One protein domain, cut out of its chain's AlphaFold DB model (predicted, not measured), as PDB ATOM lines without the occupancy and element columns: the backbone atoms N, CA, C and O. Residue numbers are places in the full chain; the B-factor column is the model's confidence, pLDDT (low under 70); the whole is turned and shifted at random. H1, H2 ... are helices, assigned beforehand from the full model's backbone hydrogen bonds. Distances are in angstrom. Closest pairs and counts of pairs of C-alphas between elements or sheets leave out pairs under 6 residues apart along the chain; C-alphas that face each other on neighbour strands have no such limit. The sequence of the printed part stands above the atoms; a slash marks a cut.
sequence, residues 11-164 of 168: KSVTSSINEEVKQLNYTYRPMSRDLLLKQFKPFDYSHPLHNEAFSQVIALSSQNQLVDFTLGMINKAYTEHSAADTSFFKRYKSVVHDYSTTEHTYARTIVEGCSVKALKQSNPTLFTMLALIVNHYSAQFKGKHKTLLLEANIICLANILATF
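What this domain is: This is residues 11 to 164 of the 168 residues of an uncharacterized protein of Vibrio alginolyticus (UniProt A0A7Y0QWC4). Three helices, H4, H7 and H8, cross one another steeply to make the core, their centres forming a triangle. Round it, H3 crosses H7, H6 crosses H4 nearly at a right angle, and H1 runs alongside H8 at one end of the longest axis. The printed part has 154 residues with eight named helices, H1 to H8 in chain order, and no named strand: the class is all helix. It is compact, with a radius of gyration of the C-alphas of 15.2 A and spans of 50 by 36 by 31 A.

How they stand to each other: H1, residues 11 to 24, touches the hub H8, residues 145 to 164, at a shallow tilt of 23 degrees; their closest C-alphas, Ile 17 and Leu 161, are 5.7 A apart. H2, residues 33 to 39, touches residues 131 to 135 alone of H7, residues 124 to 136; closest are C-alphas 37 and 131, 7.4 A. H3, residues 48 to 59, touches H7, closest at C-alphas 53 and 129, 5.0 A. Residues 65 to 73 alone of H4, residues 63 to 81, touch H6, residues 101 to 113, about perpendicular at 89 degrees; closest are C-alphas 68 and 107, 4.2 A. H5, residues 95 to 98, touches residues 147 to 151 alone of H8, closest at C-alphas 95 and 148, 6.3 A. Every O i to N i+4 pair is within hydrogen-bond range in H1, H2, H4, H6 and H7, against 7 of 8 in H3 and 15 of 16 in H8; H5 is too short for one.

Where its parts are: H1 begins at C-alpha 11 (-61.395, -42.943, -48.216) and spans 20.3 A. H4 spans 27.0 A. H8 spans 29.7 A to C-alpha 164 (-55.736, -56.563, -38.455).

The domain as a whole: The farthest C-alphas, Tyr 26 and Thr 102, are 50.2 A apart. The printed part has no cut; the H4 to H5 link is long. Low-confidence stretches include residues 79 to 93.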
ATOM      1  N   LYS A  11     -60.033 -42.412 -48.346       83.06
ATOM      2  CA  LYS A  11     -61.395 -42.943 -48.216       83.06
ATOM      3  C   LYS A  11     -61.413 -44.464 -48.312       83.06
ATOM      4  O   LYS A  11     -62.005 -45.097 -47.450       83.06
ATOM      5  N   SER A  12     -60.741 -45.040 -49.308       81.94
ATOM      6  CA  SER A  12     -60.697 -46.491 -49.501       81.94
ATOM      7  C   SER A  12     -60.106 -47.212 -48.289       81.94
ATOM      8  O   SER A  12     -60.736 -48.131 -47.779       81.94
ATOM      9  N   VAL A  13     -58.940 -46.781 -47.794       78.00
ATOM     10  CA  VAL A  13     -58.280 -47.424 -46.640       78.00
ATOM     11  C   VAL A  13     -59.107 -47.241 -45.368       78.00
ATOM     12  O   VAL A  13     -59.285 -48.191 -44.611       78.00
ATOM     13  N   THR A  14     -59.669 -46.046 -45.157       82.12
ATOM     14  CA  THR A  14     -60.577 -45.773 -44.031       82.12
ATOM     15  C   THR A  14     -61.778 -46.716 -44.061       82.12
ATOM     16  O   THR A  14     -62.126 -47.277 -43.028       82.12
ATOM     17  N   SER A  15     -62.404 -46.917 -45.224       84.62
ATOM     18  CA  SER A  15     -63.530 -47.844 -45.375       84.62
ATOM     19  C   SER A  15     -63.126 -49.296 -45.118       84.62
ATOM     20  O   SER A  15     -63.850 -49.991 -44.417       84.62
ATOM     21  N   SER A  16     -61.968 -49.742 -45.616       82.00
ATOM     22  CA  SER A  16     -61.475 -51.104 -45.368       82.00
ATOM     23  C   SER A  16     -61.263 -51.380 -43.879       82.00
ATOM     24  O   SER A  16     -61.772 -52.374 -43.381       82.00
ATOM     25  N   ILE A  17     -60.604 -50.476 -43.143       80.00
ATOM     26  CA  ILE A  17     -60.419 -50.619 -41.685       80.00
ATOM     27  C   ILE A  17     -61.770 -50.706 -40.970       80.00
ATOM     28  O   ILE A  17     -61.971 -51.517 -40.076       80.00
ATOM     29  N   ASN A  18     -62.704 -49.850 -41.368       83.50
ATOM     30  CA  ASN A  18     -64.045 -49.801 -40.812       83.50
ATOM     31  C   ASN A  18     -64.825 -51.116 -41.033       83.50
ATOM     32  O   ASN A  18     -65.536 -51.556 -40.132       83.50
ATOM     33  N   GLU A  19     -64.670 -51.777 -42.183       84.94
ATOM     34  CA  GLU A  19     -65.262 -53.104 -42.411       84.94
ATOM     35  C   GLU A  19     -64.596 -54.197 -41.560       84.94
ATOM     36  O   GLU A  19     -65.315 -55.007 -40.979       84.94
ATOM     37  N   GLU A  20     -63.269 -54.184 -41.392       81.69
ATOM     38  CA  GLU A  20     -62.576 -55.118 -40.483       81.69
ATOM     39  C   GLU A  20     -63.068 -54.958 -39.032       81.69
ATOM     40  O   GLU A  20     -63.453 -55.922 -38.371       81.69
ATOM     41  N   VAL A  21     -63.159 -53.718 -38.530       80.38
ATOM     42  CA  VAL A  21     -63.653 -53.445 -37.167       80.38
ATOM     43  C   VAL A  21     -65.107 -53.890 -36.997       80.38
ATOM     44  O   VAL A  21     -65.475 -54.413 -35.944       80.38
ATOM     45  N   LYS A  22     -65.941 -53.704 -38.023       84.19
ATOM     46  CA  LYS A  22     -67.343 -54.138 -38.016       84.19
ATOM     47  C   LYS A  22     -67.482 -55.652 -37.888       84.19
ATOM     48  O   LYS A  22     -68.385 -56.105 -37.191       84.19
ATOM     49  N   GLN A  23     -66.604 -56.424 -38.529       82.56
ATOM     50  CA  GLN A  23     -66.599 -57.884 -38.390       82.56
ATOM     51  C   GLN A  23     -66.262 -58.322 -36.956       82.56
ATOM     52  O   GLN A  23     -66.778 -59.333 -36.486       82.56
ATOM     53  N   LEU A  24     -65.452 -57.536 -36.243       78.44
ATOM     54  CA  LEU A  24     -64.994 -57.840 -34.886       78.44
ATOM     55  C   LEU A  24     -65.913 -57.302 -33.773       78.44
ATOM     56  O   LEU A  24     -65.817 -57.756 -32.633       78.44
ATOM     57  N   ASN A  25     -66.798 -56.338 -34.057       77.12
ATOM     58  CA  ASN A  25     -67.673 -55.725 -33.054       77.12
ATOM     59  C   ASN A  25     -69.111 -55.526 -33.566       77.12
ATOM     60  O   ASN A  25     -69.388 -54.665 -34.396       77.12
ATOM     61  N   TYR A  26     -70.061 -56.245 -32.968       69.06
ATOM     62  CA  TYR A  26     -71.485 -56.191 -33.327       69.06
ATOM     63  C   TYR A  26     -72.179 -54.850 -33.010       69.06
ATOM     64  O   TYR A  26     -73.236 -54.563 -33.568       69.06
ATOM     65  N   THR A  27     -71.603 -54.013 -32.139       79.44
ATOM     66  CA  THR A  27     -72.125 -52.667 -31.799       79.44
ATOM     67  C   THR A  27     -71.469 -51.541 -32.600       79.44
ATOM     68  O   THR A  27     -71.600 -50.359 -32.273       79.44
ATOM     69  N   TYR A  28     -70.727 -51.911 -33.639       78.69
ATOM     70  CA  TYR A  28     -69.861 -51.016 -34.379       78.69
ATOM     71  C   TYR A  28     -70.582 -49.798 -34.981       78.69
ATOM     72  O   TYR A  28     -71.691 -49.875 -35.515       78.69
ATOM     73  N   ARG A  29     -69.876 -48.661 -34.945       82.81
ATOM     74  CA  ARG A  29     -70.229 -47.432 -35.656       82.81
ATOM     75  C   ARG A  29     -69.069 -47.008 -36.559       82.81
ATOM     76  O   ARG A  29     -67.935 -47.002 -36.078       82.81
ATOM     77  N   PRO A  30     -69.341 -46.584 -37.807       81.88
ATOM     78  CA  PRO A  30     -68.315 -46.065 -38.699       81.88
ATOM     79  C   PRO A  30     -67.509 -44.924 -38.094       81.88
ATOM     80  O   PRO A  30     -68.066 -43.937 -37.611       81.88
ATOM     81  N   MET A  31     -66.188 -45.058 -38.156       84.94
ATOM     82  CA  MET A  31     -65.243 -44.067 -37.666       84.94
ATOM     83  C   MET A  31     -64.676 -43.241 -38.816       84.94
ATOM     84  O   MET A  31     -64.337 -43.756 -39.884       84.94
ATOM     85  N   SER A  32     -64.536 -41.934 -38.595       85.94
ATOM     86  CA  SER A  32     -63.801 -41.076 -39.523       85.94
ATOM     87  C   SER A  32     -62.307 -41.405 -39.493       85.94
ATOM     88  O   SER A  32     -61.802 -41.955 -38.514       85.94
ATOM     89  N   ARG A  33     -61.574 -41.004 -40.540       80.75
ATOM     90  CA  ARG A  33     -60.106 -41.098 -40.592       80.75
ATOM     91  C   ARG A  33     -59.452 -40.571 -39.312       80.75
ATOM     92  O   ARG A  33     -58.624 -41.249 -38.719       80.75
ATOM     93  N   ASP A  34     -59.833 -39.365 -38.903       79.75
ATOM     94  CA  ASP A  34     -59.224 -38.692 -37.755       79.75
ATOM     95  C   ASP A  34     -59.544 -39.423 -36.444       79.75
ATOM     96  O   ASP A  34     -58.755 -39.383 -35.505       79.75
ATOM     97  N   LEU A  35     -60.692 -40.106 -36.372       80.12
ATOM     98  CA  LEU A  35     -61.060 -40.923 -35.220       80.12
ATOM     99  C   LEU A  35     -60.283 -42.246 -35.201       80.12
ATOM    100  O   LEU A  35     -59.751 -42.608 -34.156       80.12
ATOM    101  N   LEU A  36     -60.136 -42.914 -36.352       79.00
ATOM    102  CA  LEU A  36     -59.304 -44.116 -36.488       79.00
ATOM    103  C   LEU A  36     -57.852 -43.837 -36.090       79.00
ATOM    104  O   LEU A  36     -57.273 -44.569 -35.293       79.00
ATOM    105  N   LEU A  37     -57.288 -42.732 -36.585       76.19
ATOM    106  CA  LEU A  37     -55.947 -42.288 -36.219       76.19
ATOM    107  C   LEU A  37     -55.830 -41.867 -34.755       76.19
ATOM    108  O   LEU A  37     -54.722 -41.738 -34.282       76.19
ATOM    109  N   LYS A  38     -56.907 -41.615 -34.013       72.06
ATOM    110  CA  LYS A  38     -56.810 -41.320 -32.570       72.06
ATOM    111  C   LYS A  38     -56.969 -42.559 -31.702       72.06
ATOM    112  O   LYS A  38     -56.442 -42.590 -30.599       72.06
ATOM    113  N   GLN A  39     -57.731 -43.544 -32.167       68.19
ATOM    114  CA  GLN A  39     -58.128 -44.697 -31.359       68.19
ATOM    115  C   GLN A  39     -57.223 -45.916 -31.535       68.19
ATOM    116  O   GLN A  39     -57.268 -46.828 -30.711       68.19
ATOM    117  N   PHE A  40     -56.416 -45.971 -32.596       63.34
ATOM    118  CA  PHE A  40     -55.571 -47.134 -32.822       63.34
ATOM    119  C   PHE A  40     -54.308 -47.117 -31.951       63.34
ATOM    120  O   PHE A  40     -53.663 -46.082 -31.803       63.34
ATOM    121  N   LYS A  41     -53.936 -48.289 -31.416       53.78
ATOM    122  CA  LYS A  41     -52.936 -48.532 -30.352       53.78
ATOM    123  C   LYS A  41     -51.619 -47.726 -30.343       53.78
ATOM    124  O   LYS A  41     -51.160 -47.473 -29.234       53.78
ATOM    125  N   PRO A  42     -50.991 -47.286 -31.457       52.16
ATOM    126  CA  PRO A  42     -49.860 -46.351 -31.361       52.16
ATOM    127  C   PRO A  42     -50.203 -45.030 -30.640       52.16
ATOM    128  O   PRO A  42     -49.313 -44.369 -30.121       52.16
ATOM    129  N   PHE A  43     -51.481 -44.659 -30.557       51.09
ATOM    130  CA  PHE A  43     -51.965 -43.433 -29.911       51.09
ATOM    131  C   PHE A  43     -52.606 -43.647 -28.545       51.09
ATOM    132  O   PHE A  43     -53.086 -42.693 -27.929       51.09
ATOM    133  N   ASP A  44     -52.651 -44.892 -28.075       60.19
ATOM    134  CA  ASP A  44     -53.064 -45.161 -26.710       60.19
ATOM    135  C   ASP A  44     -51.984 -44.602 -25.778       60.19
ATOM    136  O   ASP A  44     -50.859 -45.101 -25.744       60.19
ATOM    137  N   TYR A  45     -52.322 -43.548 -25.035       55.91
ATOM    138  CA  TYR A  45     -51.422 -42.893 -24.084       55.91
ATOM    139  C   TYR A  45     -50.870 -43.854 -23.019       55.91
ATOM    140  O   TYR A  45     -49.855 -43.556 -22.393       55.91
ATOM    141  N   SER A  46     -51.521 -45.003 -22.809       59.12
ATOM    142  CA  SER A  46     -51.054 -46.053 -21.902       59.12
ATOM    143  C   SER A  46     -50.011 -46.990 -22.525       59.12
ATOM    144  O   SER A  46     -49.380 -47.774 -21.813       59.12
ATOM    145  N   HIS A  47     -49.784 -46.908 -23.841       65.31
ATOM    146  CA  HIS A  47     -48.835 -47.769 -24.532       65.31
ATOM    147  C   HIS A  47     -47.386 -47.377 -24.183       65.31
ATOM    148  O   HIS A  47     -47.010 -46.217 -24.359       65.31
ATOM    149  N   PRO A  48     -46.507 -48.315 -23.776       67.31
ATOM    150  CA  PRO A  48     -45.130 -47.992 -23.376       67.31
ATOM    151  C   PRO A  48     -44.323 -47.231 -24.440       67.31
ATOM    152  O   PRO A  48     -43.550 -46.334 -24.118       67.31
ATOM    153  N   LEU A  49     -44.553 -47.548 -25.720       70.00
ATOM    154  CA  LEU A  49     -43.898 -46.872 -26.849       70.00
ATOM    155  C   LEU A  49     -44.370 -45.427 -27.067       70.00
ATOM    156  O   LEU A  49     -43.660 -44.654 -27.707       70.00
ATOM    157  N   HIS A  50     -45.548 -45.054 -26.557       72.56
ATOM    158  CA  HIS A  50     -46.106 -43.716 -26.742       72.56
ATOM    159  C   HIS A  50     -45.229 -42.657 -26.068       72.56
ATOM    160  O   HIS A  50     -44.900 -41.651 -26.684       72.56
ATOM    161  N   ASN A  51     -44.796 -42.891 -24.824       76.19
ATOM    162  CA  ASN A  51     -43.991 -41.921 -24.074       76.19
ATOM    163  C   ASN A  51     -42.609 -41.699 -24.697       76.19
ATOM    164  O   ASN A  51     -42.130 -40.564 -24.760       76.19
ATOM    165  N   GLU A  52     -41.987 -42.770 -25.190       78.00
ATOM    166  CA  GLU A  52     -40.716 -42.691 -25.910       78.00
ATOM    167  C   GLU A  52     -40.887 -41.923 -27.227       78.00
ATOM    168  O   GLU A  52     -40.183 -40.941 -27.464       78.00
ATOM    169  N   ALA A  53     -41.872 -42.305 -28.047       80.62
ATOM    170  CA  ALA A  53     -42.165 -41.635 -29.310       80.62
ATOM    171  C   ALA A  53     -42.519 -40.154 -29.108       80.62
ATOM    172  O   ALA A  53     -42.033 -39.295 -29.837       80.62
ATOM    173  N   PHE A  54     -43.322 -39.836 -28.095       81.88
ATOM    174  CA  PHE A  54     -43.698 -38.469 -27.756       81.88
ATOM    175  C   PHE A  54     -42.483 -37.632 -27.350       81.88
ATOM    176  O   PHE A  54     -42.309 -36.523 -27.852       81.88
ATOM    177  N   SER A  55     -41.600 -38.183 -26.513       81.56
ATOM    178  CA  SER A  55     -40.357 -37.512 -26.114       81.56
ATOM    179  C   SER A  55     -39.462 -37.223 -27.320       81.56
ATOM    180  O   SER A  55     -38.920 -36.125 -27.438       81.56
ATOM    181  N   GLN A  56     -39.350 -38.171 -28.257       84.25
ATOM    182  CA  GLN A  56     -38.579 -37.979 -29.485       84.25
ATOM    183  C   GLN A  56     -39.224 -36.958 -30.434       84.25
ATOM    184  O   GLN A  56     -38.517 -36.140 -31.013       84.25
ATOM    185  N   VAL A  57     -40.556 -36.941 -30.562       85.38
ATOM    186  CA  VAL A  57     -41.264 -35.921 -31.358       85.38
ATOM    187  C   VAL A  57     -41.082 -34.529 -30.757       85.38
ATOM    188  O   VAL A  57     -40.856 -33.584 -31.504       85.38
ATOM    189  N   ILE A  58     -41.112 -34.388 -29.429       84.25
ATOM    190  CA  ILE A  58     -40.785 -33.117 -28.762       84.25
ATOM    191  C   ILE A  58     -39.331 -32.711 -29.037       84.25
ATOM    192  O   ILE A  58     -39.055 -31.530 -29.244       84.25
ATOM    193  N   ALA A  59     -38.406 -33.674 -29.062       83.44
ATOM    194  CA  ALA A  59     -37.002 -33.415 -29.368       83.44
ATOM    195  C   ALA A  59     -36.771 -32.955 -30.822       83.44
ATOM    196  O   ALA A  59     -35.758 -32.308 -31.097       83.44
ATOM    197  N   LEU A  60     -37.713 -33.207 -31.744       84.69
ATOM    198  CA  LEU A  60     -37.744 -32.576 -33.068       84.69
ATOM    199  C   LEU A  60     -38.140 -31.097 -32.908       84.69
ATOM    200  O   LEU A  60     -39.280 -30.681 -33.100       84.69
ATOM    201  N   SER A  61     -37.145 -30.301 -32.532       67.75
ATOM    202  CA  SER A  61     -37.243 -28.906 -32.095       67.75
ATOM    203  C   SER A  61     -37.774 -27.899 -33.127       67.75
ATOM    204  O   SER A  61     -38.055 -26.755 -32.766       67.75
ATOM    205  N   SER A  62     -37.914 -28.268 -34.405       83.94
ATOM    206  CA  SER A  62     -38.310 -27.334 -35.466       83.94
ATOM    207  C   SER A  62     -39.325 -27.906 -36.454       83.94
ATOM    208  O   SER A  62     -39.360 -29.104 -36.732       83.94
ATOM    209  N   GLN A  63     -40.113 -27.009 -37.060       85.38
ATOM    210  CA  GLN A  63     -41.045 -27.331 -38.147       85.38
ATOM    211  C   GLN A  63     -40.366 -28.124 -39.275       85.38
ATOM    212  O   GLN A  63     -40.938 -29.092 -39.770       85.38
ATOM    213  N   ASN A  64     -39.145 -27.740 -39.656       87.62
ATOM    214  CA  ASN A  64     -38.408 -28.411 -40.727       87.62
ATOM    215  C   ASN A  64     -38.043 -29.845 -40.336       87.62
ATOM    216  O   ASN A  64     -38.259 -30.749 -41.127       87.62
ATOM    217  N   GLN A  65     -37.625 -30.083 -39.089       89.75
ATOM    218  CA  GLN A  65     -37.329 -31.436 -38.606       89.75
ATOM    219  C   GLN A  65     -38.562 -32.348 -38.593       89.75
ATOM    220  O   GLN A  65     -38.439 -33.534 -38.887       89.75
ATOM    221  N   LEU A  66     -39.757 -31.818 -38.305       91.06
ATOM    222  CA  LEU A  66     -41.006 -32.586 -38.393       91.06
ATOM    223  C   LEU A  66     -41.345 -32.959 -39.844       91.06
ATOM    224  O   LEU A  66     -41.803 -34.073 -40.114       91.06
ATOM    225  N   VAL A  67     -41.104 -32.041 -40.783       91.50
ATOM    226  CA  VAL A  67     -41.276 -32.282 -42.222       91.50
ATOM    227  C   VAL A  67     -40.257 -33.304 -42.724       91.50
ATOM    228  O   VAL A  67     -40.647 -34.261 -43.389       91.50
ATOM    229  N   ASP A  68     -38.987 -33.146 -42.357       91.50
ATOM    230  CA  ASP A  68     -37.887 -34.031 -42.739       91.50
ATOM    231  C   ASP A  68     -38.088 -35.439 -42.171       91.50
ATOM    232  O   ASP A  68     -37.971 -36.423 -42.900       91.50
ATOM    233  N   PHE A  69     -38.494 -35.556 -40.903       92.56
ATOM    234  CA  PHE A  69     -38.869 -36.841 -40.312       92.56
ATOM    235  C   PHE A  69     -40.002 -37.505 -41.105       92.56
ATOM    236  O   PHE A  69     -39.926 -38.683 -41.455       92.56
ATOM    237  N   THR A  70     -41.044 -36.741 -41.436       92.69
ATOM    238  CA  THR A  70     -42.203 -37.241 -42.190       92.69
ATOM    239  C   THR A  70     -41.804 -37.714 -43.588       92.69
ATOM    240  O   THR A  70     -42.206 -38.799 -44.008       92.69
ATOM    241  N   LEU A  71     -40.971 -36.943 -44.289       92.12
ATOM    242  CA  LEU A  71     -40.405 -37.311 -45.587       92.12
ATOM    243  C   LEU A  71     -39.592 -38.605 -45.490       92.12
ATOM    244  O   LEU A  71     -39.766 -39.514 -46.303       92.12
ATOM    245  N   GLY A  72     -38.744 -38.715 -44.467       90.38
ATOM    246  CA  GLY A  72     -37.897 -39.878 -44.239       90.38
ATOM    247  C   GLY A  72     -38.718 -41.135 -43.962       90.38
ATOM    248  O   GLY A  72     -38.419 -42.198 -44.503       90.38
ATOM    249  N   MET A  73     -39.797 -41.006 -43.190       88.38
ATOM    250  CA  MET A  73     -40.717 -42.107 -42.914       88.38
ATOM    251  C   MET A  73     -41.496 -42.552 -44.150       88.38
ATOM    252  O   MET A  73     -41.664 -43.756 -44.348       88.38
ATOM    253  N   ILE A  74     -41.926 -41.621 -45.007       86.62
ATOM    254  CA  ILE A  74     -42.576 -41.973 -46.277       86.62
ATOM    255  C   ILE A  74     -41.592 -42.714 -47.182       86.62
ATOM    256  O   ILE A  74     -41.919 -43.787 -47.681       86.62
ATOM    257  N   ASN A  75     -40.363 -42.216 -47.330       83.94
ATOM    258  CA  ASN A  75     -39.322 -42.914 -48.086       83.94
ATOM    259  C   ASN A  75     -39.044 -44.314 -47.538       83.94
ATOM    260  O   ASN A  75     -38.986 -45.271 -48.308       83.94
ATOM    261  N   LYS A  76     -38.903 -44.444 -46.214       80.94
ATOM    262  CA  LYS A  76     -38.704 -45.733 -45.546       80.94
ATOM    263  C   LYS A  76     -39.851 -46.686 -45.878       80.94
ATOM    264  O   LYS A  76     -39.585 -47.769 -46.394       80.94
ATOM    265  N   ALA A  77     -41.099 -46.251 -45.710       76.75
ATOM    266  CA  ALA A  77     -42.279 -47.034 -46.060       76.75
ATOM    267  C   ALA A  77     -42.263 -47.463 -47.538       76.75
ATOM    268  O   ALA A  77     -42.456 -48.638 -47.828       76.75
ATOM    269  N   TYR A  78     -41.952 -46.565 -48.477       72.00
ATOM    270  CA  TYR A  78     -41.844 -46.913 -49.899       72.00
ATOM    271  C   TYR A  78     -40.748 -47.951 -50.174       72.00
ATOM    272  O   TYR A  78     -40.968 -48.887 -50.942       72.00
ATOM    273  N   THR A  79     -39.582 -47.822 -49.538       68.94
ATOM    274  CA  THR A  79     -38.488 -48.789 -49.711       68.94
ATOM    275  C   THR A  79     -38.818 -50.158 -49.112       68.94
ATOM    276  O   THR A  79     -38.557 -51.172 -49.756       68.94
ATOM    277  N   GLU A  80     -39.450 -50.205 -47.938       65.50
ATOM    278  CA  GLU A  80     -39.799 -51.449 -47.238       65.50
ATOM    279  C   GLU A  80     -41.000 -52.160 -47.874       65.50
ATOM    280  O   GLU A  80     -40.973 -53.372 -48.086       65.50
ATOM    281  N   HIS A  81     -42.033 -51.413 -48.258       58.06
ATOM    282  CA  HIS A  81     -43.242 -51.960 -48.874       58.06
ATOM    283  C   HIS A  81     -43.087 -52.283 -50.364       58.06
ATOM    284  O   HIS A  81     -43.897 -53.030 -50.911       58.06
ATOM    285  N   SER A  82     -42.033 -51.803 -51.036       47.25
ATOM    286  CA  SER A  82     -41.688 -52.294 -52.380       47.25
ATOM    287  C   SER A  82     -41.362 -53.798 -52.390       47.25
ATOM    288  O   SER A  82     -41.563 -54.453 -53.413       47.25
ATOM    289  N   ALA A  83     -40.922 -54.348 -51.248       41.75
ATOM    290  CA  ALA A  83     -40.552 -55.752 -51.083       41.75
ATOM    291  C   ALA A  83     -41.701 -56.644 -50.574       41.75
ATOM    292  O   ALA A  83     -41.712 -57.838 -50.862       41.75
ATOM    293  N   ALA A  84     -42.673 -56.079 -49.848       41.59
ATOM    294  CA  ALA A  84     -43.822 -56.793 -49.288       41.59
ATOM    295  C   ALA A  84     -45.120 -56.253 -49.908       41.59
ATOM    296  O   ALA A  84     -45.575 -55.151 -49.604       41.59
ATOM    297  N   ASP A  85     -45.664 -57.039 -50.829       45.66
ATOM    298  CA  ASP A  85     -46.680 -56.724 -51.830       45.66
ATOM    299  C   ASP A  85     -47.901 -55.918 -51.337       45.66
ATOM    300  O   ASP A  85     -48.974 -56.441 -51.052       45.66
ATOM    301  N   THR A  86     -47.767 -54.593 -51.303       49.47
ATOM    302  CA  THR A  86     -48.895 -53.672 -51.138       49.47
ATOM    303  C   THR A  86     -49.083 -52.920 -52.451       49.47
ATOM    304  O   THR A  86     -48.419 -51.929 -52.759       49.47
ATOM    305  N   SER A  87     -50.029 -53.416 -53.256       50.66
ATOM    306  CA  SER A  87     -50.488 -52.871 -54.553       50.66
ATOM    307  C   SER A  87     -50.813 -51.368 -54.546       50.66
ATOM    308  O   SER A  87     -50.945 -50.729 -55.589       50.66
ATOM    309  N   PHE A  88     -50.918 -50.812 -53.352       52.72
ATOM    310  CA  PHE A  88     -51.226 -49.446 -53.023       52.72
ATOM    311  C   PHE A  88     -50.099 -48.445 -53.353       52.72
ATOM    312  O   PHE A  88     -50.364 -47.421 -53.981       52.72
ATOM    313  N   PHE A  89     -48.836 -48.750 -53.021       52.88
ATOM    314  CA  PHE A  89     -47.702 -47.841 -53.274       52.88
ATOM    315  C   PHE A  89     -47.223 -47.874 -54.733       52.88
ATOM    316  O   PHE A  89     -46.725 -46.873 -55.244       52.88
ATOM    317  N   LYS A  90     -47.434 -48.994 -55.440       53.38
ATOM    318  CA  LYS A  90     -47.057 -49.162 -56.858       53.38
ATOM    319  C   LYS A  90     -47.892 -48.299 -57.822       53.38
ATOM    320  O   LYS A  90     -47.500 -48.121 -58.970       53.38
ATOM    321  N   ARG A  91     -49.050 -47.778 -57.392       53.19
ATOM    322  CA  ARG A  91     -50.031 -47.092 -58.263       53.19
ATOM    323  C   ARG A  91     -49.944 -45.562 -58.260       53.19
ATOM    324  O   ARG A  91     -50.761 -44.917 -58.918       53.19
ATOM    325  N   TYR A  92     -48.999 -44.965 -57.532       59.56
ATOM    326  CA  TYR A  92     -48.954 -43.515 -57.359       59.56
ATOM    327  C   TYR A  92     -47.530 -42.953 -57.378       59.56
ATOM    328  O   TYR A  92     -46.635 -43.469 -56.709       59.56
ATOM    329  N   LYS A  93     -47.339 -41.850 -58.116       65.94
ATOM    330  CA  LYS A  93     -46.113 -41.046 -58.057       65.94
ATOM    331  C   LYS A  93     -46.107 -40.283 -56.734       65.94
ATOM    332  O   LYS A  93     -46.809 -39.282 -56.611       65.94
ATOM    333  N   SER A  94     -45.328 -40.769 -55.773       73.75
ATOM    334  CA  SER A  94     -45.183 -40.149 -54.455       73.75
ATOM    335  C   SER A  94     -44.692 -38.703 -54.537       73.75
ATOM    336  O   SER A  94     -43.833 -38.383 -55.364       73.75
ATOM    337  N   VAL A  95     -45.195 -37.844 -53.646       77.75
ATOM    338  CA  VAL A  95     -44.711 -36.467 -53.460       77.75
ATOM    339  C   VAL A  95     -43.242 -36.428 -53.047       77.75
ATOM    340  O   VAL A  95     -42.581 -35.415 -53.246       77.75
ATOM    341  N   VAL A  96     -42.685 -37.525 -52.520       81.25
ATOM    342  CA  VAL A  96     -41.261 -37.590 -52.164       81.25
ATOM    343  C   VAL A  96     -40.355 -37.354 -53.379       81.25
ATOM    344  O   VAL A  96     -39.259 -36.825 -53.227       81.25
ATOM    345  N   HIS A  97     -40.821 -37.642 -54.599       81.62
ATOM    346  CA  HIS A  97     -40.072 -37.356 -55.826       81.62
ATOM    347  C   HIS A  97     -39.946 -35.861 -56.150       81.62
ATOM    348  O   HIS A  97     -39.133 -35.501 -56.998       81.62
ATOM    349  N   ASP A  98     -40.723 -35.002 -55.489       84.31
ATOM    350  CA  ASP A  98     -40.657 -33.550 -55.662       84.31
ATOM    351  C   ASP A  98     -39.620 -32.899 -54.719       84.31
ATOM    352  O   ASP A  98     -39.426 -31.682 -54.746       84.31
ATOM    353  N   TYR A  99     -38.954 -33.700 -53.878       87.12
ATOM    354  CA  TYR A  99     -37.892 -33.265 -52.969       87.12
ATOM    355  C   TYR A  99     -36.513 -33.563 -53.560       87.12
ATOM    356  O   TYR A  99     -36.294 -34.585 -54.215       87.12
ATOM    357  N   SER A 100     -35.573 -32.657 -53.313       89.25
ATOM    358  CA  SER A 100     -34.182 -32.761 -53.746       89.25
ATOM    359  C   SER A 100     -33.434 -33.885 -53.027       89.25
ATOM    360  O   SER A 100     -33.782 -34.289 -51.918       89.25
ATOM    361  N   THR A 101     -32.335 -34.351 -53.625       88.12
ATOM    362  CA  THR A 101     -31.432 -35.329 -52.997       88.12
ATOM    363  C   THR A 101     -30.974 -34.879 -51.610       88.12
ATOM    364  O   THR A 101     -30.899 -35.695 -50.697       88.12
ATOM    365  N   THR A 102     -30.716 -33.584 -51.429       89.75
ATOM    366  CA  THR A 102     -30.295 -33.013 -50.145       89.75
ATOM    367  C   THR A 102     -31.398 -33.109 -49.087       89.75
ATOM    368  O   THR A 102     -31.122 -33.544 -47.972       89.75
ATOM    369  N   GLU A 103     -32.646 -32.770 -49.431       91.06
ATOM    370  CA  GLU A 103     -33.806 -32.942 -48.536       91.06
ATOM    371  C   GLU A 103     -33.976 -34.420 -48.140       91.06
ATOM    372  O   GLU A 103     -34.186 -34.731 -46.970       91.06
ATOM    373  N   HIS A 104     -33.782 -35.350 -49.082       88.75
ATOM    374  CA  HIS A 104     -33.807 -36.789 -48.793       88.75
ATOM    375  C   HIS A 104     -32.694 -37.238 -47.846       88.75
ATOM    376  O   HIS A 104     -32.932 -38.076 -46.976       88.75
ATOM    377  N   THR A 105     -31.481 -36.702 -47.998       87.31
ATOM    378  CA  THR A 105     -30.367 -36.998 -47.090       87.31
ATOM    379  C   THR A 105     -30.677 -36.525 -45.672       87.31
ATOM    380  O   THR A 105     -30.538 -37.316 -44.742       87.31
ATOM    381  N   TYR A 106     -31.169 -35.295 -45.499       89.06
ATOM    382  CA  TYR A 106     -31.543 -34.782 -44.176       89.06
ATOM    383  C   TYR A 106     -32.677 -35.586 -43.544       89.06
ATOM    384  O   TYR A 106     -32.565 -36.017 -42.397       89.06
ATOM    385  N   ALA A 107     -33.730 -35.859 -44.313       90.50
ATOM    386  CA  ALA A 107     -34.848 -36.686 -43.885       90.50
ATOM    387  C   ALA A 107     -34.396 -38.066 -43.391       90.50
ATOM    388  O   ALA A 107     -34.838 -38.542 -42.343       90.50
ATOM    389  N   ARG A 108     -33.460 -38.693 -44.109       87.62
ATOM    390  CA  ARG A 108     -32.863 -39.965 -43.708       87.62
ATOM    391  C   ARG A 108     -32.094 -39.848 -42.394       87.62
ATOM    392  O   ARG A 108     -32.316 -40.666 -41.509       87.62
ATOM    393  N   THR A 109     -31.231 -38.842 -42.256       88.12
ATOM    394  CA  THR A 109     -30.442 -38.620 -41.036       88.12
ATOM    395  C   THR A 109     -31.333 -38.390 -39.818       88.12
ATOM    396  O   THR A 109     -31.060 -38.934 -38.751       88.12
ATOM    397  N   ILE A 110     -32.428 -37.640 -39.970       88.50
ATOM    398  CA  ILE A 110     -33.394 -37.410 -38.889       88.50
ATOM    399  C   ILE A 110     -34.059 -38.723 -38.455       88.50
ATOM    400  O   ILE A 110     -34.109 -39.014 -37.260       88.50
ATOM    401  N   VAL A 111     -34.519 -39.548 -39.400       88.06
ATOM    402  CA  VAL A 111     -35.132 -40.849 -39.077       88.06
ATOM    403  C   VAL A 111     -34.122 -41.822 -38.462       88.06
ATOM    404  O   VAL A 111     -34.460 -42.533 -37.519       88.06
ATOM    405  N   GLU A 112     -32.878 -41.838 -38.951       83.44
ATOM    406  CA  GLU A 112     -31.783 -42.625 -38.366       83.44
ATOM    407  C   GLU A 112     -31.481 -42.187 -36.927       83.44
ATOM    408  O   GLU A 112     -31.349 -43.041 -36.056       83.44
ATOM    409  N   GLY A 113     -31.457 -40.880 -36.650       82.44
ATOM    410  CA  GLY A 113     -31.253 -40.346 -35.300       82.44
ATOM    411  C   GLY A 113     -32.378 -40.682 -34.314       82.44
ATOM    412  O   GLY A 113     -32.134 -40.756 -33.114       82.44
ATOM    413  N   CYS A 114     -33.592 -40.935 -34.813       80.06
ATOM    414  CA  CYS A 114     -34.743 -41.368 -34.009       80.06
ATOM    415  C   CYS A 114     -34.847 -42.901 -33.889       80.06
ATOM    416  O   CYS A 114     -35.734 -43.432 -33.221       80.06
ATOM    417  N   SER A 115     -33.968 -43.656 -34.556       71.31
ATOM    418  CA  SER A 115     -34.021 -45.114 -34.567       71.31
ATOM    419  C   SER A 115     -32.823 -45.720 -33.848       71.31
ATOM    420  O   SER A 115     -31.693 -45.639 -34.313       71.31
ATOM    421  N   VAL A 116     -33.077 -46.463 -32.769       58.44
ATOM    422  CA  VAL A 116     -32.045 -47.269 -32.082       58.44
ATOM    423  C   VAL A 116     -31.577 -48.458 -32.951       58.44
ATOM    424  O   VAL A 116     -30.553 -49.083 -32.689       58.44
ATOM    425  N   LYS A 117     -32.313 -48.778 -34.026       54.22
ATOM    426  CA  LYS A 117     -32.025 -49.868 -34.971       54.22
ATOM    427  C   LYS A 117     -31.751 -49.324 -36.372       54.22
ATOM    428  O   LYS A 117     -32.402 -48.379 -36.810       54.22
ATOM    429  N   ALA A 118     -30.838 -49.961 -37.108       49.56
ATOM    430  CA  ALA A 118     -30.570 -49.633 -38.509       49.56
ATOM    431  C   ALA A 118     -31.871 -49.611 -39.339       49.56
ATOM    432  O   ALA A 118     -32.748 -50.451 -39.127       49.56
ATOM    433  N   LEU A 119     -31.964 -48.694 -40.315       50.53
ATOM    434  CA  LEU A 119     -33.150 -48.390 -41.142       50.53
ATOM    435  C   LEU A 119     -33.901 -49.580 -41.760       50.53
ATOM    436  O   LEU A 119     -34.988 -49.371 -42.280       50.53
ATOM    437  N   LYS A 120     -33.351 -50.796 -41.740       47.84
ATOM    438  CA  LYS A 120     -33.928 -51.995 -42.361       47.84
ATOM    439  C   LYS A 120     -34.911 -52.772 -41.475       47.84
ATOM    440  O   LYS A 120     -35.513 -53.718 -41.967       47.84
ATOM    441  N   GLN A 121     -35.040 -52.451 -40.184       52.19
ATOM    442  CA  GLN A 121     -36.017 -53.109 -39.305       52.19
ATOM    443  C   GLN A 121     -37.258 -52.231 -39.103       52.19
ATOM    444  O   GLN A 121     -37.150 -51.007 -38.958       52.19
ATOM    445  N   SER A 122     -38.433 -52.871 -39.063       59.44
ATOM    446  CA  SER A 122     -39.666 -52.226 -38.608       59.44
ATOM    447  C   SER A 122     -39.464 -51.775 -37.162       59.44
ATOM    448  O   SER A 122     -39.136 -52.581 -36.288       59.44
ATOM    449  N   ASN A 123     -39.587 -50.467 -36.934       69.00
ATOM    450  CA  ASN A 123     -39.458 -49.852 -35.621       69.00
ATOM    451  C   ASN A 123     -40.826 -49.258 -35.245       69.00
ATOM    452  O   ASN A 123     -41.182 -48.188 -35.749       69.00
ATOM    453  N   PRO A 124     -41.606 -49.943 -34.390       73.25
ATOM    454  CA  PRO A 124     -42.928 -49.483 -33.968       73.25
ATOM    455  C   PRO A 124     -42.923 -48.072 -33.354       73.25
ATOM    456  O   PRO A 124     -43.903 -47.340 -33.509       73.25
ATOM    457  N   THR A 125     -41.814 -47.649 -32.734       78.69
ATOM    458  CA  THR A 125     -41.642 -46.289 -32.198       78.69
ATOM    459  C   THR A 125     -41.669 -45.246 -33.313       78.69
ATOM    460  O   THR A 125     -42.398 -44.267 -33.204       78.69
ATOM    461  N   LEU A 126     -40.983 -45.478 -34.439       83.69
ATOM    462  CA  LEU A 126     -40.959 -44.534 -35.566       83.69
ATOM    463  C   LEU A 126     -42.337 -44.343 -36.207       83.69
ATOM    464  O   LEU A 126     -42.726 -43.225 -36.546       83.69
ATOM    465  N   PHE A 127     -43.097 -45.431 -36.367       80.94
ATOM    466  CA  PHE A 127     -44.469 -45.333 -36.862       80.94
ATOM    467  C   PHE A 127     -45.361 -44.594 -35.871       80.94
ATOM    468  O   PHE A 127     -46.167 -43.776 -36.297       80.94
ATOM    469  N   THR A 128     -45.171 -44.812 -34.568       80.56
ATOM    470  CA  THR A 128     -45.884 -44.074 -33.517       80.56
ATOM    471  C   THR A 128     -45.560 -42.577 -33.557       80.56
ATOM    472  O   THR A 128     -46.465 -41.749 -33.489       80.56
ATOM    473  N   MET A 129     -44.292 -42.210 -33.768       87.06
ATOM    474  CA  MET A 129     -43.877 -40.817 -33.959       87.06
ATOM    475  C   MET A 129     -44.533 -40.181 -35.187       87.06
ATOM    476  O   MET A 129     -45.083 -39.087 -35.081       87.06
ATOM    477  N   LEU A 130     -44.520 -40.862 -36.343       88.75
ATOM    478  CA  LEU A 130     -45.178 -40.373 -37.564       88.75
ATOM    479  C   LEU A 130     -46.653 -40.075 -37.297       88.75
ATOM    480  O   LEU A 130     -47.178 -39.034 -37.688       88.75
ATOM    481  N   ALA A 131     -47.300 -40.988 -36.588       83.88
ATOM    482  CA  ALA A 131     -48.694 -40.895 -36.233       83.88
ATOM    483  C   ALA A 131     -48.954 -39.668 -35.322       83.88
ATOM    484  O   ALA A 131     -49.846 -38.861 -35.608       83.88
ATOM    485  N   LEU A 132     -48.133 -39.459 -34.282       84.94
ATOM    486  CA  LEU A 132     -48.191 -38.277 -33.407       84.94
ATOM    487  C   LEU A 132     -48.008 -36.966 -34.183       84.94
ATOM    488  O   LEU A 132     -48.754 -36.009 -33.965       84.94
ATOM    489  N   ILE A 133     -47.060 -36.926 -35.122       89.31
ATOM    490  CA  ILE A 133     -46.807 -35.760 -35.977       89.31
ATOM    491  C   ILE A 133     -48.035 -35.442 -36.833       89.31
ATOM    492  O   ILE A 133     -48.481 -34.293 -36.877       89.31
ATOM    493  N   VAL A 134     -48.625 -36.459 -37.462       88.00
ATOM    494  CA  VAL A 134     -49.823 -36.305 -38.296       88.00
ATOM    495  C   VAL A 134     -51.003 -35.748 -37.491       88.00
ATOM    496  O   VAL A 134     -51.700 -34.853 -37.973       88.00
ATOM    497  N   ASN A 135     -51.209 -36.225 -36.262       83.69
ATOM    498  CA  ASN A 135     -52.353 -35.829 -35.441       83.69
ATOM    499  C   ASN A 135     -52.179 -34.472 -34.749       83.69
ATOM    500  O   ASN A 135     -53.123 -33.681 -34.709       83.69
ATOM    501  N   HIS A 136     -50.997 -34.194 -34.200       84.44
ATOM    502  CA  HIS A 136     -50.785 -33.042 -33.316       84.44
ATOM    503  C   HIS A 136     -50.045 -31.883 -33.984       84.44
ATOM    504  O   HIS A 136     -50.168 -30.741 -33.544       84.44
ATOM    505  N   TYR A 137     -49.327 -32.147 -35.076       86.69
ATOM    506  CA  TYR A 137     -48.477 -31.160 -35.742       86.69
ATOM    507  C   TYR A 137     -48.871 -30.919 -37.204       86.69
ATOM    508  O   TYR A 137     -48.137 -30.267 -37.941       86.69
ATOM    509  N   SER A 138     -50.061 -31.355 -37.632       86.31
ATOM    510  CA  SER A 138     -50.576 -31.142 -38.998       86.31
ATOM    511  C   SER A 138     -50.525 -29.680 -39.462       86.31
ATOM    512  O   SER A 138     -50.221 -29.408 -40.624       86.31
ATOM    513  N   ALA A 139     -50.743 -28.721 -38.555       87.06
ATOM    514  CA  ALA A 139     -50.672 -27.284 -38.845       87.06
ATOM    515  C   ALA A 139     -49.272 -26.798 -39.279       87.06
ATOM    516  O   ALA A 139     -49.148 -25.738 -39.904       87.06
ATOM    517  N   GLN A 140     -48.225 -27.572 -38.977       86.81
ATOM    518  CA  GLN A 140     -46.839 -27.295 -39.364       86.81
ATOM    519  C   GLN A 140     -46.574 -27.609 -40.850       86.81
ATOM    520  O   GLN A 140     -45.600 -27.133 -41.430       86.81
ATOM    521  N   PHE A 141     -47.461 -28.347 -41.523       89.19
ATOM    522  CA  PHE A 141     -47.306 -28.720 -42.930       89.19
ATOM    523  C   PHE A 141     -48.000 -27.693 -43.832       89.19
ATOM    524  O   PHE A 141     -49.213 -27.725 -44.053       89.19
ATOM    525  N   LYS A 142     -47.218 -26.749 -44.368       85.94
ATOM    526  CA  LYS A 142     -47.697 -25.660 -45.241       85.94
ATOM    527  C   LYS A 142     -47.153 -25.798 -46.667       85.94
ATOM    528  O   LYS A 142     -46.159 -26.477 -46.906       85.94
ATOM    529  N   GLY A 143     -47.816 -25.146 -47.626       85.06
ATOM    530  CA  GLY A 143     -47.393 -25.142 -49.032       85.06
ATOM    531  C   GLY A 143     -47.265 -26.554 -49.613       85.06
ATOM    532  O   GLY A 143     -48.187 -27.362 -49.476       85.06
ATOM    533  N   LYS A 144     -46.105 -26.853 -50.216       77.38
ATOM    534  CA  LYS A 144     -45.798 -28.162 -50.821       77.38
ATOM    535  C   LYS A 144     -45.872 -29.336 -49.827       77.38
ATOM    536  O   LYS A 144     -46.148 -30.461 -50.226       77.38
ATOM    537  N   HIS A 145     -45.722 -29.080 -48.523       87.50
ATOM    538  CA  HIS A 145     -45.718 -30.123 -47.490       87.50
ATOM    539  C   HIS A 145     -47.116 -30.636 -47.113       87.50
ATOM    540  O   HIS A 145     -47.231 -31.666 -46.454       87.50
ATOM    541  N   LYS A 146     -48.203 -29.981 -47.547       86.69
ATOM    542  CA  LYS A 146     -49.568 -30.484 -47.293       86.69
ATOM    543  C   LYS A 146     -49.809 -31.854 -47.928       86.69
ATOM    544  O   LYS A 146     -50.459 -32.703 -47.329       86.69
ATOM    545  N   THR A 147     -49.266 -32.080 -49.119       83.25
ATOM    546  CA  THR A 147     -49.385 -33.368 -49.816       83.25
ATOM    547  C   THR A 147     -48.563 -34.455 -49.120       83.25
ATOM    548  O   THR A 147     -49.009 -35.595 -49.032       83.25
ATOM    549  N   LEU A 148     -47.425 -34.082 -48.522       87.81
ATOM    550  CA  LEU A 148     -46.620 -34.970 -47.678       87.81
ATOM    551  C   LEU A 148     -47.423 -35.474 -46.474       87.81
ATOM    552  O   LEU A 148     -47.432 -36.667 -46.184       87.81
ATOM    553  N   LEU A 149     -48.175 -34.584 -45.824       88.19
ATOM    554  CA  LEU A 149     -49.050 -34.953 -44.714       88.19
ATOM    555  C   LEU A 149     -50.151 -35.942 -45.145       88.19
ATOM    556  O   LEU A 149     -50.493 -36.848 -44.386       88.19
ATOM    557  N   LEU A 150     -50.707 -35.802 -46.353       84.56
ATOM    558  CA  LEU A 150     -51.711 -36.742 -46.871       84.56
ATOM    559  C   LEU A 150     -51.129 -38.150 -47.059       84.56
ATOM    560  O   LEU A 150     -51.774 -39.127 -46.683       84.56
ATOM    561  N   GLU A 151     -49.908 -38.262 -47.578       85.06
ATOM    562  CA  GLU A 151     -49.206 -39.548 -47.707       85.06
ATOM    563  C   GLU A 151     -48.811 -40.147 -46.352       85.06
ATOM    564  O   GLU A 151     -48.918 -41.355 -46.150       85.06
ATOM    565  N   ALA A 152     -48.450 -39.315 -45.377       87.69
ATOM    566  CA  ALA A 152     -48.197 -39.775 -44.015       87.69
ATOM    567  C   ALA A 152     -49.456 -40.372 -43.356       87.69
ATOM    568  O   ALA A 152     -49.389 -41.443 -42.752       87.69
ATOM    569  N   ASN A 153     -50.620 -39.727 -43.522       85.62
ATOM    570  CA  ASN A 153     -51.911 -40.258 -43.059       85.62
ATOM    571  C   ASN A 153     -52.201 -41.632 -43.672       85.62
ATOM    572  O   ASN A 153     -52.625 -42.557 -42.986       85.62
ATOM    573  N   ILE A 154     -51.962 -41.748 -44.974       82.75
ATOM    574  CA  ILE A 154     -52.118 -42.980 -45.735       82.75
ATOM    575  C   ILE A 154     -51.276 -44.115 -45.136       82.75
ATOM    576  O   ILE A 154     -51.812 -45.192 -44.891       82.75
ATOM    577  N   ILE A 155     -49.990 -43.870 -44.868       80.88
ATOM    578  CA  ILE A 155     -49.086 -44.869 -44.279       80.88
ATOM    579  C   ILE A 155     -49.567 -45.275 -42.889       80.88
ATOM    580  O   ILE A 155     -49.599 -46.464 -42.580       80.88
ATOM    581  N   CYS A 156     -49.985 -44.310 -42.065       81.94
ATOM    582  CA  CYS A 156     -50.499 -44.597 -40.726       81.94
ATOM    583  C   CYS A 156     -51.727 -45.516 -40.784       81.94
ATOM    584  O   CYS A 156     -51.773 -46.521 -40.081       81.94
ATOM    585  N   LEU A 157     -52.693 -45.227 -41.662       77.69
ATOM    586  CA  LEU A 157     -53.883 -46.064 -41.843       77.69
ATOM    587  C   LEU A 157     -53.550 -47.433 -42.449       77.69
ATOM    588  O   LEU A 157     -54.102 -48.441 -42.025       77.69
ATOM    589  N   ALA A 158     -52.644 -47.496 -43.425       77.44
ATOM    590  CA  ALA A 158     -52.217 -48.762 -44.013       77.44
ATOM    591  C   ALA A 158     -51.549 -49.667 -42.967       77.44
ATOM    592  O   ALA A 158     -51.799 -50.869 -42.948       77.44
ATOM    593  N   ASN A 159     -50.760 -49.086 -42.061       75.75
ATOM    594  CA  ASN A 159     -50.155 -49.816 -40.955       75.75
ATOM    595  C   ASN A 159     -51.216 -50.317 -39.959       75.75
ATOM    596  O   ASN A 159     -51.159 -51.465 -39.534       75.75
ATOM    597  N   ILE A 160     -52.233 -49.501 -39.652       74.00
ATOM    598  CA  ILE A 160     -53.405 -49.935 -38.873       74.00
ATOM    599  C   ILE A 160     -54.068 -51.147 -39.538       74.00
ATOM    600  O   ILE A 160     -54.267 -52.173 -38.894       74.00
ATOM    601  N   LEU A 161     -54.354 -51.070 -40.839       71.56
ATOM    602  CA  LEU A 161     -54.973 -52.171 -41.574       71.56
ATOM    603  C   LEU A 161     -54.105 -53.441 -41.555       71.56
ATOM    604  O   LEU A 161     -54.617 -54.535 -41.339       71.56
ATOM    605  N   ALA A 162     -52.787 -53.300 -41.712       69.75
ATOM    606  CA  ALA A 162     -51.859 -54.425 -41.661       69.75
ATOM    607  C   ALA A 162     -51.888 -55.159 -40.309       69.75
ATOM    608  O   ALA A 162     -51.761 -56.380 -40.291       69.75
ATOM    609  N   THR A 163     -52.111 -54.454 -39.192       67.06
ATOM    610  CA  THR A 163     -52.222 -55.112 -37.877       67.06
ATOM    611  C   THR A 163     -53.470 -55.981 -37.724       67.06
ATOM    612  O   THR A 163     -53.417 -56.965 -36.990       67.06
ATOM    613  N   PHE A 164     -54.568 -55.676 -38.424       62.91
ATOM    614  CA  PHE A 164     -55.736 -56.563 -38.455       62.91
ATOM    615  C   PHE A 164     -55.413 -57.863 -39.193       62.91
ATOM    616  O   PHE A 164     -55.669 -58.943 -38.673       62.91
TER     617      PHE A 164